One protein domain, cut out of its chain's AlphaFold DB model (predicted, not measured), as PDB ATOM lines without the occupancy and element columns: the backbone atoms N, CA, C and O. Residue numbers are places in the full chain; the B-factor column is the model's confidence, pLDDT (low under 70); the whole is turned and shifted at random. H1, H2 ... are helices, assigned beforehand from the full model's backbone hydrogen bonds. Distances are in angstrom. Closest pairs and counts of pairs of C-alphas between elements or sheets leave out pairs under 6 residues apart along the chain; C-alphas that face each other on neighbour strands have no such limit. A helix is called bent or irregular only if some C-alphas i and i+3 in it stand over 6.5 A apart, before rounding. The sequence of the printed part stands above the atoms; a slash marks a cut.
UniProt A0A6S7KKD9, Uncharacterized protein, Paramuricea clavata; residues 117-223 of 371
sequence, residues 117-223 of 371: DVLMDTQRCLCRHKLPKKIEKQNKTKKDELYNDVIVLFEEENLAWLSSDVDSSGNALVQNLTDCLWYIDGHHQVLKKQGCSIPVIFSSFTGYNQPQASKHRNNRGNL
ATOM      1  N   ASP A 117      -6.523 -34.639  48.785       73.69
ATOM      2  CA  ASP A 117      -7.660 -34.070  49.515       73.69
ATOM      3  C   ASP A 117      -8.938 -34.163  48.686       73.69
ATOM      4  O   ASP A 117      -9.974 -34.542  49.217       73.69
ATOM      5  N   VAL A 118      -8.863 -33.919  47.374       76.00
ATOM      6  CA  VAL A 118     -10.008 -34.082  46.463       76.00
ATOM      7  C   VAL A 118     -10.433 -35.551  46.371       76.00
ATOM      8  O   VAL A 118     -11.623 -35.860  46.444       76.00
ATOM      9  N   LEU A 119      -9.483 -36.484  46.268       72.62
ATOM     10  CA  LEU A 119      -9.767 -37.925  46.259       72.62
ATOM     11  C   LEU A 119     -10.329 -38.415  47.603       72.62
ATOM     12  O   LEU A 119     -11.283 -39.187  47.645       72.62
ATOM     13  N   MET A 120      -9.797 -37.925  48.717       73.00
ATOM     14  CA  MET A 120     -10.270 -38.293  50.050       73.00
ATOM     15  C   MET A 120     -11.609 -37.640  50.388       73.00
ATOM     16  O   MET A 120     -12.387 -38.220  51.143       73.00
ATOM     17  N   ASP A 121     -11.904 -36.452  49.863       71.62
ATOM     18  CA  ASP A 121     -13.188 -35.780  50.063       71.62
ATOM     19  C   ASP A 121     -14.275 -36.369  49.156       71.62
ATOM     20  O   ASP A 121     -15.403 -36.563  49.602       71.62
ATOM     21  N   THR A 122     -13.934 -36.784  47.930       66.81
ATOM     22  CA  THR A 122     -14.841 -37.571  47.073       66.81
ATOM     23  C   THR A 122     -15.143 -38.935  47.689       66.81
ATOM     24  O   THR A 122     -16.314 -39.292  47.800       66.81
ATOM     25  N   GLN A 123     -14.141 -39.656  48.199       64.81
ATOM     26  CA  GLN A 123     -14.349 -40.940  48.873       64.81
ATOM     27  C   GLN A 123     -15.159 -40.792  50.171       64.81
ATOM     28  O   GLN A 123     -16.113 -41.537  50.394       64.81
ATOM     29  N   ARG A 124     -14.886 -39.764  50.986       70.12
ATOM     30  CA  ARG A 124     -15.733 -39.424  52.146       70.12
ATOM     31  C   ARG A 124     -17.152 -39.045  51.726       70.12
ATOM     32  O   ARG A 124     -18.106 -39.440  52.388       70.12
ATOM     33  N   CYS A 125     -17.317 -38.320  50.624       61.44
ATOM     34  CA  CYS A 125     -18.626 -37.976  50.078       61.44
ATOM     35  C   CYS A 125     -19.400 -39.180  49.547       61.44
ATOM     36  O   CYS A 125     -20.626 -39.092  49.524       61.44
ATOM     37  N   LEU A 126     -18.732 -40.262  49.132       60.94
ATOM     38  CA  LEU A 126     -19.360 -41.522  48.726       60.94
ATOM     39  C   LEU A 126     -19.835 -42.341  49.939       60.94
ATOM     40  O   LEU A 126     -20.916 -42.920  49.899       60.94
ATOM     41  N   CYS A 127     -19.079 -42.320  51.038       59.66
ATOM     42  CA  CYS A 127     -19.412 -43.039  52.275       59.66
ATOM     43  C   CYS A 127     -20.355 -42.271  53.220       59.66
ATOM     44  O   CYS A 127     -20.765 -42.806  54.248       59.66
ATOM     45  N   ARG A 128     -20.688 -41.009  52.919       70.44
ATOM     46  CA  ARG A 128     -21.645 -40.233  53.716       70.44
ATOM     47  C   ARG A 128     -23.070 -40.694  53.440       70.44
ATOM     48  O   ARG A 128     -23.488 -40.760  52.284       70.44
ATOM     49  N   HIS A 129     -23.809 -40.916  54.522       76.81
ATOM     50  CA  HIS A 129     -25.250 -41.072  54.467       76.81
ATOM     51  C   HIS A 129     -25.885 -39.729  54.093       76.81
ATOM     52  O   HIS A 129     -25.569 -38.697  54.689       76.81
ATOM     53  N   LYS A 130     -26.720 -39.727  53.058       80.25
ATOM     54  CA  LYS A 130     -27.382 -38.546  52.510       80.25
ATOM     55  C   LYS A 130     -28.843 -38.862  52.222       80.25
ATOM     56  O   LYS A 130     -29.232 -40.011  52.024       80.25
ATOM     57  N   LEU A 131     -29.635 -37.802  52.179       84.12
ATOM     58  CA  LEU A 131     -31.030 -37.841  51.779       84.12
ATOM     59  C   LEU A 131     -31.200 -37.319  50.350       84.12
ATOM     60  O   LEU A 131     -30.376 -36.521  49.883       84.12
ATOM     61  N   PRO A 132     -32.280 -37.729  49.668       84.94
ATOM     62  CA  PRO A 132     -32.752 -37.082  48.454       84.94
ATOM     63  C   PRO A 132     -32.856 -35.563  48.601       84.94
ATOM     64  O   PRO A 132     -33.206 -35.032  49.656       84.94
ATOM     65  N   LYS A 133     -32.561 -34.841  47.518       84.44
ATOM     66  CA  LYS A 133     -32.644 -33.376  47.513       84.44
ATOM     67  C   LYS A 133     -34.105 -32.928  47.593       84.44
ATOM     68  O   LYS A 133     -34.938 -33.400  46.818       84.44
ATOM     69  N   LYS A 134     -34.391 -31.973  48.482       86.19
ATOM     70  CA  LYS A 134     -35.695 -31.297  48.569       86.19
ATOM     71  C   LYS A 134     -35.958 -30.482  47.293       86.19
ATOM     72  O   LYS A 134     -35.040 -29.968  46.654       86.19
ATOM     73  N   ILE A 135     -37.226 -30.365  46.907       83.56
ATOM     74  CA  ILE A 135     -37.661 -29.620  45.722       83.56
ATOM     75  C   ILE A 135     -37.801 -28.131  46.077       83.56
ATOM     76  O   ILE A 135     -38.709 -27.720  46.807       83.56
ATOM     77  N   GLU A 136     -36.924 -27.302  45.504       80.44
ATOM     78  CA  GLU A 136     -36.818 -25.848  45.746       80.44
ATOM     79  C   GLU A 136     -37.362 -24.988  44.585       80.44
ATOM     80  O   GLU A 136     -36.842 -23.922  44.262       80.44
ATOM     81  N   LYS A 137     -38.420 -25.439  43.907       79.88
ATOM     82  CA  LYS A 137     -39.050 -24.658  42.826       79.88
ATOM     83  C   LYS A 137     -39.891 -23.506  43.403       79.88
ATOM     84  O   LYS A 137     -40.500 -23.672  44.455       79.88
ATOM     85  N   GLN A 138     -39.968 -22.365  42.704       64.25
ATOM     86  CA  GLN A 138     -40.783 -21.203  43.124       64.25
ATOM     87  C   GLN A 138     -42.297 -21.481  43.085       64.25
ATOM     88  O   GLN A 138     -43.029 -21.008  43.944       64.25
ATOM     89  N   ASN A 139     -42.760 -22.286  42.124       73.12
ATOM     90  CA  ASN A 139     -44.154 -22.721  42.011       73.12
ATOM     91  C   ASN A 139     -44.253 -24.199  42.402       73.12
ATOM     92  O   ASN A 139     -44.188 -25.070  41.532       73.12
ATOM     93  N   LYS A 140     -44.340 -24.486  43.704       77.50
ATOM     94  CA  LYS A 140     -44.471 -25.862  44.206       77.50
ATOM     95  C   LYS A 140     -45.903 -26.349  44.024       77.50
ATOM     96  O   LYS A 140     -46.856 -25.637  44.333       77.50
ATOM     97  N   THR A 141     -46.061 -27.560  43.505       84.69
ATOM     98  CA  THR A 141     -47.354 -28.244  43.560       84.69
ATOM     99  C   THR A 141     -47.557 -28.830  44.957       84.69
ATOM    100  O   THR A 141     -46.584 -29.151  45.636       84.69
ATOM    101  N   LYS A 142     -48.809 -29.060  45.378       85.00
ATOM    102  CA  LYS A 142     -49.093 -29.761  46.647       85.00
ATOM    103  C   LYS A 142     -48.414 -31.136  46.737       85.00
ATOM    104  O   LYS A 142     -48.122 -31.622  47.822       85.00
ATOM    105  N   LYS A 143     -48.156 -31.772  45.591       86.81
ATOM    106  CA  LYS A 143     -47.427 -33.041  45.522       86.81
ATOM    107  C   LYS A 143     -45.929 -32.861  45.795       86.81
ATOM    108  O   LYS A 143     -45.328 -33.716  46.432       86.81
ATOM    109  N   ASP A 144     -45.343 -31.746  45.361       87.50
ATOM    110  CA  ASP A 144     -43.951 -31.397  45.680       87.50
ATOM    111  C   ASP A 144     -43.787 -31.024  47.165       87.50
ATOM    112  O   ASP A 144     -42.735 -31.269  47.751       87.50
ATOM    113  N   GLU A 145     -44.817 -30.432  47.778       87.69
ATOM    114  CA  GLU A 145     -44.867 -30.202  49.231       87.69
ATOM    115  C   GLU A 145     -44.877 -31.533  49.984       87.69
ATOM    116  O   GLU A 145     -44.001 -31.753  50.815       87.69
ATOM    117  N   LEU A 146     -45.755 -32.467  49.593       90.19
ATOM    118  CA  LEU A 146     -45.788 -33.818  50.159       90.19
ATOM    119  C   LEU A 146     -44.430 -34.526  50.041       90.19
ATOM    120  O   LEU A 146     -43.969 -35.125  51.004       90.19
ATOM    121  N   TYR A 147     -43.765 -34.430  48.886       90.56
ATOM    122  CA  TYR A 147     -42.430 -35.004  48.693       90.56
ATOM    123  C   TYR A 147     -41.407 -34.451  49.698       90.56
ATOM    124  O   TYR A 147     -40.616 -35.200  50.273       90.56
ATOM    125  N   ASN A 148     -41.423 -33.137  49.938       90.69
ATOM    126  CA  ASN A 148     -40.519 -32.508  50.898       90.69
ATOM    127  C   ASN A 148     -40.836 -32.917  52.340       90.69
ATOM    128  O   ASN A 148     -39.906 -33.145  53.111       90.69
ATOM    129  N   ASP A 149     -42.116 -33.045  52.683       88.62
ATOM    130  CA  ASP A 149     -42.546 -33.461  54.018       88.62
ATOM    131  C   ASP A 149     -42.212 -34.940  54.277       88.62
ATOM    132  O   ASP A 149     -41.823 -35.306  55.384       88.62
ATOM    133  N   VAL A 150     -42.255 -35.790  53.244       89.44
ATOM    134  CA  VAL A 150     -41.736 -37.165  53.323       89.44
ATOM    135  C   VAL A 150     -40.231 -37.161  53.600       89.44
ATOM    136  O   VAL A 150     -39.774 -37.941  54.427       89.44
ATOM    137  N   ILE A 151     -39.445 -36.272  52.984       88.88
ATOM    138  CA  ILE A 151     -38.009 -36.164  53.306       88.88
ATOM    139  C   ILE A 151     -37.802 -35.738  54.765       88.88
ATOM    140  O   ILE A 151     -36.920 -36.282  55.423       88.88
ATOM    141  N   VAL A 152     -38.608 -34.807  55.282       88.19
ATOM    142  CA  VAL A 152     -38.544 -34.391  56.695       88.19
ATOM    143  C   VAL A 152     -38.837 -35.566  57.628       88.19
ATOM    144  O   VAL A 152     -38.106 -35.768  58.589       88.19
ATOM    145  N   LEU A 153     -39.823 -36.405  57.309       87.75
ATOM    146  CA  LEU A 153     -40.090 -37.615  58.091       87.75
ATOM    147  C   LEU A 153     -38.885 -38.565  58.115       87.75
ATOM    148  O   LEU A 153     -38.570 -39.152  59.145       87.75
ATOM    149  N   PHE A 154     -38.180 -38.710  56.992       87.25
ATOM    150  CA  PHE A 154     -36.975 -39.539  56.938       87.25
ATOM    151  C   PHE A 154     -35.819 -38.925  57.750       87.25
ATOM    152  O   PHE A 154     -35.043 -39.674  58.341       87.25
ATOM    153  N   GLU A 155     -35.727 -37.590  57.827       87.12
ATOM    154  CA  GLU A 155     -34.799 -36.887  58.730       87.12
ATOM    155  C   GLU A 155     -35.122 -37.185  60.202       87.12
ATOM    156  O   GLU A 155     -34.213 -37.488  60.974       87.12
ATOM    157  N   GLU A 156     -36.401 -37.146  60.587       86.94
ATOM    158  CA  GLU A 156     -36.862 -37.408  61.959       86.94
ATOM    159  C   GLU A 156     -36.625 -38.864  62.396       86.94
ATOM    160  O   GLU A 156     -36.185 -39.116  63.518       86.94
ATOM    161  N   GLU A 157     -36.836 -39.821  61.489       84.94
ATOM    162  CA  GLU A 157     -36.632 -41.257  61.731       84.94
ATOM    163  C   GLU A 157     -35.164 -41.710  61.547       84.94
ATOM    164  O   GLU A 157     -34.859 -42.899  61.642       84.94
ATOM    165  N   ASN A 158     -34.225 -40.782  61.300       82.00
ATOM    166  CA  ASN A 158     -32.803 -41.054  61.024       82.00
ATOM    167  C   ASN A 158     -32.560 -42.043  59.863       82.00
ATOM    168  O   ASN A 158     -31.590 -42.807  59.864       82.00
ATOM    169  N   LEU A 159     -33.427 -42.027  58.851       82.56
ATOM    170  CA  LEU A 159     -33.289 -42.848  57.653       82.56
ATOM    171  C   LEU A 159     -32.450 -42.103  56.617       82.56
ATOM    172  O   LEU A 159     -32.800 -41.009  56.191       82.56
ATOM    173  N   ALA A 160     -31.347 -42.698  56.170       83.06
ATOM    174  CA  ALA A 160     -30.504 -42.108  55.139       83.06
ATOM    175  C   ALA A 160     -29.842 -43.186  54.275       83.06
ATOM    176  O   ALA A 160     -29.634 -44.317  54.713       83.06
ATOM    177  N   TRP A 161     -29.489 -42.825  53.043       84.31
ATOM    178  CA  TRP A 161     -28.869 -43.734  52.080       84.31
ATOM    179  C   TRP A 161     -27.388 -43.452  51.930       84.31
ATOM    180  O   TRP A 161     -26.955 -42.309  52.069       84.31
ATOM    181  N   LEU A 162     -26.609 -44.466  51.555       78.06
ATOM    182  CA  LEU A 162     -25.268 -44.227  51.036       78.06
ATOM    183  C   LEU A 162     -25.347 -43.334  49.797       78.06
ATOM    184  O   LEU A 162     -26.247 -43.476  48.975       78.06
ATOM    185  N   SER A 163     -24.383 -42.431  49.645       75.50
ATOM    186  CA  SER A 163     -24.324 -41.459  48.545       75.50
ATOM    187  C   SER A 163     -24.438 -42.097  47.148       75.50
ATOM    188  O   SER A 163     -24.950 -41.458  46.237       75.50
ATOM    189  N   SER A 164     -24.007 -43.356  46.978       75.38
ATOM    190  CA  SER A 164     -24.170 -44.130  45.736       75.38
ATOM    191  C   SER A 164     -25.623 -44.506  45.424       75.38
ATOM    192  O   SER A 164     -25.994 -44.639  44.259       75.38
ATOM    193  N   ASP A 165     -26.442 -44.664  46.459       80.88
ATOM    194  CA  ASP A 165     -27.768 -45.278  46.390       80.88
ATOM    195  C   ASP A 165     -28.891 -44.238  46.490       80.88
ATOM    196  O   ASP A 165     -30.050 -44.559  46.218       80.88
ATOM    197  N   VAL A 166     -28.553 -42.991  46.851       82.62
ATOM    198  CA  VAL A 166     -29.486 -41.856  46.931       82.62
ATOM    199  C   VAL A 166     -30.151 -41.608  45.584       82.62
ATOM    200  O   VAL A 166     -31.374 -41.529  45.512       82.62
ATOM    201  N   ASP A 167     -29.359 -41.508  44.513       78.38
ATOM    202  CA  ASP A 167     -29.888 -41.136  43.199       78.38
ATOM    203  C   ASP A 167     -30.702 -42.263  42.544       78.38
ATOM    204  O   ASP A 167     -31.562 -41.990  41.706       78.38
ATOM    205  N   SER A 168     -30.465 -43.512  42.957       83.56
ATOM    206  CA  SER A 168     -31.171 -44.698  42.476       83.56
ATOM    207  C   SER A 168     -32.311 -45.090  43.424       83.56
ATOM    208  O   SER A 168     -33.458 -44.683  43.237       83.56
ATOM    209  N   SER A 169     -32.006 -45.874  44.456       83.62
ATOM    210  CA  SER A 169     -32.982 -46.453  45.380       83.62
ATOM    211  C   SER A 169     -33.642 -45.418  46.292       83.62
ATOM    212  O   SER A 169     -34.835 -45.537  46.563       83.62
ATOM    213  N   GLY A 170     -32.908 -44.387  46.722       85.94
ATOM    214  CA  GLY A 170     -33.422 -43.361  47.626       85.94
ATOM    215  C   GLY A 170     -34.497 -42.506  46.974       85.94
ATOM    216  O   GLY A 170     -35.635 -42.471  47.441       85.94
ATOM    217  N   ASN A 171     -34.171 -41.891  45.836       86.25
ATOM    218  CA  ASN A 171     -35.128 -41.127  45.039       86.25
ATOM    219  C   ASN A 171     -36.323 -41.992  44.622       86.25
ATOM    220  O   ASN A 171     -37.461 -41.542  44.739       86.25
ATOM    221  N   ALA A 172     -36.092 -43.235  44.180       87.50
ATOM    222  CA  ALA A 172     -37.178 -44.137  43.800       87.50
ATOM    223  C   ALA A 172     -38.111 -44.452  44.980       87.50
ATOM    224  O   ALA A 172     -39.328 -44.434  44.807       87.50
ATOM    225  N   LEU A 173     -37.572 -44.708  46.178       89.88
ATOM    226  CA  LEU A 173     -38.391 -44.994  47.355       89.88
ATOM    227  C   LEU A 173     -39.210 -43.775  47.776       89.88
ATOM    228  O   LEU A 173     -40.417 -43.904  47.963       89.88
ATOM    229  N   VAL A 174     -38.582 -42.601  47.899       89.94
ATOM    230  CA  VAL A 174     -39.286 -41.372  48.303       89.94
ATOM    231  C   VAL A 174     -40.348 -41.006  47.271       89.94
ATOM    232  O   VAL A 174     -41.469 -40.662  47.645       89.94
ATOM    233  N   GLN A 175     -40.049 -41.152  45.978       89.75
ATOM    234  CA  GLN A 175     -41.012 -40.921  44.906       89.75
ATOM    235  C   GLN A 175     -42.200 -41.887  44.993       89.75
ATOM    236  O   GLN A 175     -43.344 -41.440  45.027       89.75
ATOM    237  N   ASN A 176     -41.941 -43.194  45.096       89.19
ATOM    238  CA  ASN A 176     -42.990 -44.208  45.200       89.19
ATOM    239  C   ASN A 176     -43.845 -44.013  46.456       89.19
ATOM    240  O   ASN A 176     -45.068 -44.098  46.388       89.19
ATOM    241  N   LEU A 177     -43.222 -43.708  47.596       89.69
ATOM    242  CA  LEU A 177     -43.934 -43.448  48.843       89.69
ATOM    243  C   LEU A 177     -44.801 -42.190  48.731       89.69
ATOM    244  O   LEU A 177     -45.966 -42.218  49.119       89.69
ATOM    245  N   THR A 178     -44.266 -41.119  48.142       90.69
ATOM    246  CA  THR A 178     -45.021 -39.891  47.855       90.69
ATOM    247  C   THR A 178     -46.221 -40.190  46.960       90.69
ATOM    248  O   THR A 178     -47.322 -39.716  47.231       90.69
ATOM    249  N   ASP A 179     -46.046 -41.006  45.919       88.56
ATOM    250  CA  ASP A 179     -47.123 -41.401  45.008       88.56
ATOM    251  C   ASP A 179     -48.198 -42.242  45.712       88.56
ATOM    252  O   ASP A 179     -49.396 -42.001  45.526       88.56
ATOM    253  N   CYS A 180     -47.793 -43.178  46.576       87.38
ATOM    254  CA  CYS A 180     -48.707 -43.960  47.405       87.38
ATOM    255  C   CYS A 180     -49.497 -43.075  48.378       87.38
ATOM    256  O   CYS A 180     -50.721 -43.190  48.446       87.38
ATOM    257  N   LEU A 181     -48.825 -42.178  49.104       88.19
ATOM    258  CA  LEU A 181     -49.464 -41.276  50.065       88.19
ATOM    259  C   LEU A 181     -50.397 -40.282  49.372       88.19
ATOM    260  O   LEU A 181     -51.527 -40.091  49.814       88.19
ATOM    261  N   TRP A 182     -49.978 -39.729  48.233       89.00
ATOM    262  CA  TRP A 182     -50.815 -38.864  47.402       89.00
ATOM    263  C   TRP A 182     -52.113 -39.561  46.983       89.00
ATOM    264  O   TRP A 182     -53.189 -38.958  46.986       89.00
ATOM    265  N   TYR A 183     -52.023 -40.840  46.616       84.31
ATOM    266  CA  TYR A 183     -53.186 -41.640  46.259       84.31
ATOM    267  C   TYR A 183     -54.095 -41.897  47.468       84.31
ATOM    268  O   TYR A 183     -55.296 -41.633  47.401       84.31
ATOM    269  N   ILE A 184     -53.527 -42.365  48.583       84.62
ATOM    270  CA  ILE A 184     -54.266 -42.651  49.821       84.62
ATOM    271  C   ILE A 184     -55.027 -41.409  50.299       84.62
ATOM    272  O   ILE A 184     -56.205 -41.515  50.654       84.62
ATOM    273  N   ASP A 185     -54.397 -40.235  50.228       84.50
ATOM    274  CA  ASP A 185     -54.971 -38.990  50.728       84.50
ATOM    275  C   ASP A 185     -56.297 -38.615  50.039       84.50
ATOM    276  O   ASP A 185     -57.289 -38.269  50.687       84.50
ATOM    277  N   GLY A 186     -56.383 -38.833  48.725       81.12
ATOM    278  CA  GLY A 186     -57.613 -38.613  47.963       81.12
ATOM    279  C   GLY A 186     -58.730 -39.635  48.230       81.12
ATOM    280  O   GLY A 186     -59.875 -39.405  47.832       81.12
ATOM    281  N   HIS A 187     -58.430 -40.761  48.890       79.88
ATOM    282  CA  HIS A 187     -59.302 -41.943  48.948       79.88
ATOM    283  C   HIS A 187     -59.577 -42.486  50.362       79.88
ATOM    284  O   HIS A 187     -60.135 -43.578  50.503       79.88
ATOM    285  N   HIS A 188     -59.308 -41.705  51.413       79.62
ATOM    286  CA  HIS A 188     -59.580 -42.052  52.818       79.62
ATOM    287  C   HIS A 188     -60.961 -42.687  53.072       79.62
ATOM    288  O   HIS A 188     -61.087 -43.670  53.804       79.62
ATOM    289  N   GLN A 189     -62.017 -42.154  52.448       77.31
ATOM    290  CA  GLN A 189     -63.383 -42.663  52.621       77.31
ATOM    291  C   GLN A 189     -63.573 -44.075  52.045       77.31
ATOM    292  O   GLN A 189     -64.340 -44.863  52.598       77.31
ATOM    293  N   VAL A 190     -62.895 -44.397  50.939       79.62
ATOM    294  CA  VAL A 190     -62.977 -45.708  50.278       79.62
ATOM    295  C   VAL A 190     -62.236 -46.750  51.108       79.62
ATOM    296  O   VAL A 190     -62.792 -47.806  51.402       79.62
ATOM    297  N   LEU A 191     -61.030 -46.414  51.567       80.19
ATOM    298  CA  LEU A 191     -60.207 -47.296  52.399       80.19
ATOM    299  C   LEU A 191     -60.895 -47.624  53.728       80.19
ATOM    300  O   LEU A 191     -60.958 -48.789  54.119       80.19
ATOM    301  N   LYS A 192     -61.523 -46.626  54.366       80.31
ATOM    302  CA  LYS A 192     -62.295 -46.832  55.598       80.31
ATOM    303  C   LYS A 192     -63.483 -47.776  55.395       80.31
ATOM    304  O   LYS A 192     -63.739 -48.613  56.254       80.31
ATOM    305  N   LYS A 193     -64.192 -47.676  54.262       82.12
ATOM    306  CA  LYS A 193     -65.296 -48.595  53.916       82.12
ATOM    307  C   LYS A 193     -64.818 -50.030  53.696       82.12
ATOM    308  O   LYS A 193     -65.555 -50.957  54.006       82.12
ATOM    309  N   GLN A 194     -63.604 -50.206  53.179       77.06
ATOM    310  CA  GLN A 194     -62.991 -51.518  52.957       77.06
ATOM    311  C   GLN A 194     -62.288 -52.087  54.201       77.06
ATOM    312  O   GLN A 194     -61.737 -53.182  54.137       77.06
ATOM    313  N   GLY A 195     -62.311 -51.377  55.336       75.81
ATOM    314  CA  GLY A 195     -61.668 -51.826  56.575       75.81
ATOM    315  C   GLY A 195     -60.141 -51.691  56.578       75.81
ATOM    316  O   GLY A 195     -59.484 -52.260  57.444       75.81
ATOM    317  N   CYS A 196     -59.566 -50.935  55.641       75.94
ATOM    318  CA  CYS A 196     -58.131 -50.665  55.591       75.94
ATOM    319  C   CYS A 196     -57.802 -49.439  56.456       75.94
ATOM    320  O   CYS A 196     -58.131 -48.308  56.091       75.94
ATOM    321  N   SER A 197     -57.154 -49.651  57.604       76.94
ATOM    322  CA  SER A 197     -56.652 -48.575  58.467       76.94
ATOM    323  C   SER A 197     -55.270 -48.103  58.018       76.94
ATOM    324  O   SER A 197     -54.370 -48.920  57.820       76.94
ATOM    325  N   ILE A 198     -55.087 -46.789  57.902       78.62
ATOM    326  CA  ILE A 198     -53.790 -46.182  57.579       78.62
ATOM    327  C   ILE A 198     -52.895 -46.224  58.833       78.62
ATOM    328  O   ILE A 198     -53.388 -45.929  59.925       78.62
ATOM    329  N   PRO A 199     -51.605 -46.590  58.714       80.56
ATOM    330  CA  PRO A 199     -50.665 -46.548  59.831       80.56
ATOM    331  C   PRO A 199     -50.554 -45.154  60.471       80.56
ATOM    332  O   PRO A 199     -50.606 -44.136  59.783       80.56
ATOM    333  N   VAL A 200     -50.335 -45.106  61.789       80.38
ATOM    334  CA  VAL A 200     -50.298 -43.851  62.570       80.38
ATOM    335  C   VAL A 200     -49.228 -42.880  62.060       80.38
ATOM    336  O   VAL A 200     -49.493 -41.686  61.966       80.38
ATOM    337  N   ILE A 201     -48.072 -43.399  61.633       78.25
ATOM    338  CA  ILE A 201     -46.967 -42.607  61.066       78.25
ATOM    339  C   ILE A 201     -47.380 -41.784  59.835       78.25
ATOM    340  O   ILE A 201     -46.803 -40.738  59.569       78.25
ATOM    341  N   PHE A 202     -48.420 -42.215  59.113       78.81
ATOM    342  CA  PHE A 202     -48.921 -41.517  57.930       78.81
ATOM    343  C   PHE A 202     -50.184 -40.692  58.188       78.81
ATOM    344  O   PHE A 202     -50.731 -40.101  57.261       78.81
ATOM    345  N   SER A 203     -50.655 -40.624  59.436       76.62
ATOM    346  CA  SER A 203     -51.871 -39.872  59.783       76.62
ATOM    347  C   SER A 203     -51.691 -38.356  59.662       76.62
ATOM    348  O   SER A 203     -52.678 -37.635  59.542       76.62
ATOM    349  N   SER A 204     -50.448 -37.870  59.679       79.94
ATOM    350  CA  SER A 204     -50.098 -36.464  59.451       79.94
ATOM    351  C   SER A 204     -50.256 -36.039  57.987       79.94
ATOM    352  O   SER A 204     -50.571 -34.879  57.728       79.94
ATOM    353  N   PHE A 205     -50.109 -36.960  57.026       81.62
ATOM    354  CA  PHE A 205     -50.159 -36.647  55.595       81.62
ATOM    355  C   PHE A 205     -51.592 -36.618  55.059       81.62
ATOM    356  O   PHE A 205     -52.014 -37.506  54.319       81.62
ATOM    357  N   THR A 206     -52.350 -35.584  55.431       80.50
ATOM    358  CA  THR A 206     -53.730 -35.397  54.959       80.50
ATOM    359  C   THR A 206     -53.965 -34.012  54.351       80.50
ATOM    360  O   THR A 206     -53.440 -33.011  54.831       80.50
ATOM    361  N   GLY A 207     -54.772 -33.927  53.289       80.81
ATOM    362  CA  GLY A 207     -55.193 -32.654  52.675       80.81
ATOM    363  C   GLY A 207     -54.315 -32.115  51.532       80.81
ATOM    364  O   GLY A 207     -54.563 -31.010  51.021       80.81
ATOM    365  N   TYR A 208     -53.341 -32.900  51.077       83.06
ATOM    366  CA  TYR A 208     -52.500 -32.626  49.910       83.06
ATOM    367  C   TYR A 208     -53.260 -32.895  48.601       83.06
ATOM    368  O   TYR A 208     -53.288 -32.048  47.705       83.06
ATOM    369  N   ASN A 209     -53.949 -34.031  48.507       81.56
ATOM    370  CA  ASN A 209     -54.761 -34.430  47.366       81.56
ATOM    371  C   ASN A 209     -56.253 -34.307  47.692       81.56
ATOM    372  O   ASN A 209     -56.876 -35.201  48.259       81.56
ATOM    373  N   GLN A 210     -56.848 -33.189  47.279       75.06
ATOM    374  CA  GLN A 210     -58.284 -32.949  47.394       75.06
ATOM    375  C   GLN A 210     -58.939 -33.090  46.014       75.06
ATOM    376  O   GLN A 210     -59.096 -32.088  45.308       75.06
ATOM    377  N   PRO A 211     -59.362 -34.302  45.602       66.31
ATOM    378  CA  PRO A 211     -59.929 -34.526  44.271       66.31
ATOM    379  C   PRO A 211     -61.189 -33.684  44.012       66.31
ATOM    380  O   PRO A 211     -61.458 -33.322  42.869       66.31
ATOM    381  N   GLN A 212     -61.914 -33.291  45.067       64.75
ATOM    382  CA  GLN A 212     -63.082 -32.403  44.984       64.75
ATOM    383  C   GLN A 212     -62.747 -30.985  44.491       64.75
ATOM    384  O   GLN A 212     -63.605 -30.329  43.908       64.75
ATOM    385  N   ALA A 213     -61.512 -30.518  44.692       63.44
ATOM    386  CA  ALA A 213     -61.054 -29.199  44.255       63.44
ATOM    387  C   ALA A 213     -60.499 -29.200  42.814       63.44
ATOM    388  O   ALA A 213     -60.118 -28.151  42.291       63.44
ATOM    389  N   SER A 214     -60.433 -30.364  42.153       63.19
ATOM    390  CA  SER A 214     -59.912 -30.479  40.791       63.19
ATOM    391  C   SER A 214     -60.867 -29.857  39.767       63.19
ATOM    392  O   SER A 214     -62.049 -30.199  39.701       63.19
ATOM    393  N   LYS A 215     -60.334 -28.989  38.893       55.41
ATOM    394  CA  LYS A 215     -61.076 -28.361  37.778       55.41
ATOM    395  C   LYS A 215     -61.644 -29.378  36.775       55.41
ATOM    396  O   LYS A 215     -62.544 -29.041  36.009       55.41
ATOM    397  N   HIS A 216     -61.154 -30.618  36.771       53.94
ATOM    398  CA  HIS A 216     -61.575 -31.663  35.838       53.94
ATOM    399  C   HIS A 216     -62.676 -32.554  36.429       53.94
ATOM    400  O   HIS A 216     -62.510 -33.761  36.571       53.94
ATOM    401  N   ARG A 217     -63.838 -31.956  36.723       48.78
ATOM    402  CA  ARG A 217     -65.030 -32.654  37.246       48.78
ATOM    403  C   ARG A 217     -65.648 -33.670  36.266       48.78
ATOM    404  O   ARG A 217     -66.510 -34.447  36.657       48.78
ATOM    405  N   ASN A 218     -65.204 -33.693  35.006       51.72
ATOM    406  CA  ASN A 218     -65.730 -34.606  33.985       51.72
ATOM    407  C   ASN A 218     -65.054 -35.985  33.967       51.72
ATOM    408  O   ASN A 218     -65.510 -36.861  33.236       51.72
ATOM    409  N   ASN A 219     -63.993 -36.208  34.751       56.69
ATOM    410  CA  ASN A 219     -63.494 -37.563  34.948       56.69
ATOM    411  C   ASN A 219     -64.350 -38.232  36.035       56.69
ATOM    412  O   ASN A 219     -64.282 -37.831  37.195       56.69
ATOM    413  N   ARG A 220     -65.151 -39.248  35.675       53.06
ATOM    414  CA  ARG A 220     -65.945 -40.047  36.638       53.06
ATOM    415  C   ARG A 220     -65.070 -40.842  37.627       53.06
ATOM    416  O   ARG A 220     -65.603 -41.498  38.514       53.06
ATOM    417  N   GLY A 221     -63.749 -40.724  37.512       56.19
ATOM    418  CA  GLY A 221     -62.755 -41.282  38.414       56.19
ATOM    419  C   GLY A 221     -61.900 -42.309  37.691       56.19
ATOM    420  O   GLY A 221     -62.347 -42.967  36.753       56.19
ATOM    421  N   ASN A 222     -60.657 -42.449  38.134       63.19
ATOM    422  CA  ASN A 222     -59.834 -43.573  37.720       63.19
ATOM    423  C   ASN A 222     -60.346 -44.826  38.442       63.19
ATOM    424  O   ASN A 222     -60.509 -44.819  39.665       63.19
ATOM    425  N   LEU A 223     -60.612 -45.895  37.694       64.50
ATOM    426  CA  LEU A 223     -60.934 -47.196  38.271       64.50
ATOM    427  C   LEU A 223     -59.629 -47.849  38.728       64.50
ATOM    428  O   LEU A 223     -58.772 -48.179  37.911       64.50
TER     429      LEU A 223
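Overview. This is residues 117 to 223 of the 371 residues of an uncharacterized protein of Paramuricea clavata (UniProt A0A6S7KKD9). One long helix, H3, makes most of the length, with the shorter H2 packed crosswise on its middle and H1 extending the line beyond its first end. Past a kink near its other end, a long tail without named elements folds back and then leads away, residues 213 to 220 sticking out. The printed part has 107 residues, all helix in class, in order H1, H2, H3; it is loose, radius of gyration of the C-alphas 17.5 A, spanning 59 by 32 by 22 A.

Along the chain. H3, residues 163 to 193, measures 41.9 A from C-alpha 163 at (-24.324, -41.459, 48.545) to C-alpha 193 at (-65.296, -48.595, 53.916). It is irregular, C-alphas 186 and 189 being 8.4 A apart, with a kink of 77 degrees near residue 187. H2, residues 142 to 156, measures 21.0 A. H1, residues 117 to 127, measures 15.0 A.

Arrangement. H2 touches H3, at its residues 174 to 182 alone, at a steep tilt of 65 degrees, opposite ways; the closest C-alphas, Tyr 147 and Thr 178, are 5.6 A apart. H1 and H3 touch only at their ends, C-alphas of Leu 126 and Ser 163 closest at 5.0 A. H1 and H2 are apart. Every O i to N i+4 pair is within hydrogen-bond range in H1 and H2, and 20 of 27 in H3.

Size, cuts and confidence. The C-alphas of Asp 117 and Asn 218, farthest apart, are 60.1 A apart. The printed part has no cut; the link H1 to H2 is long. Confidence is under 70 for 19 residues, among them 211 to 223.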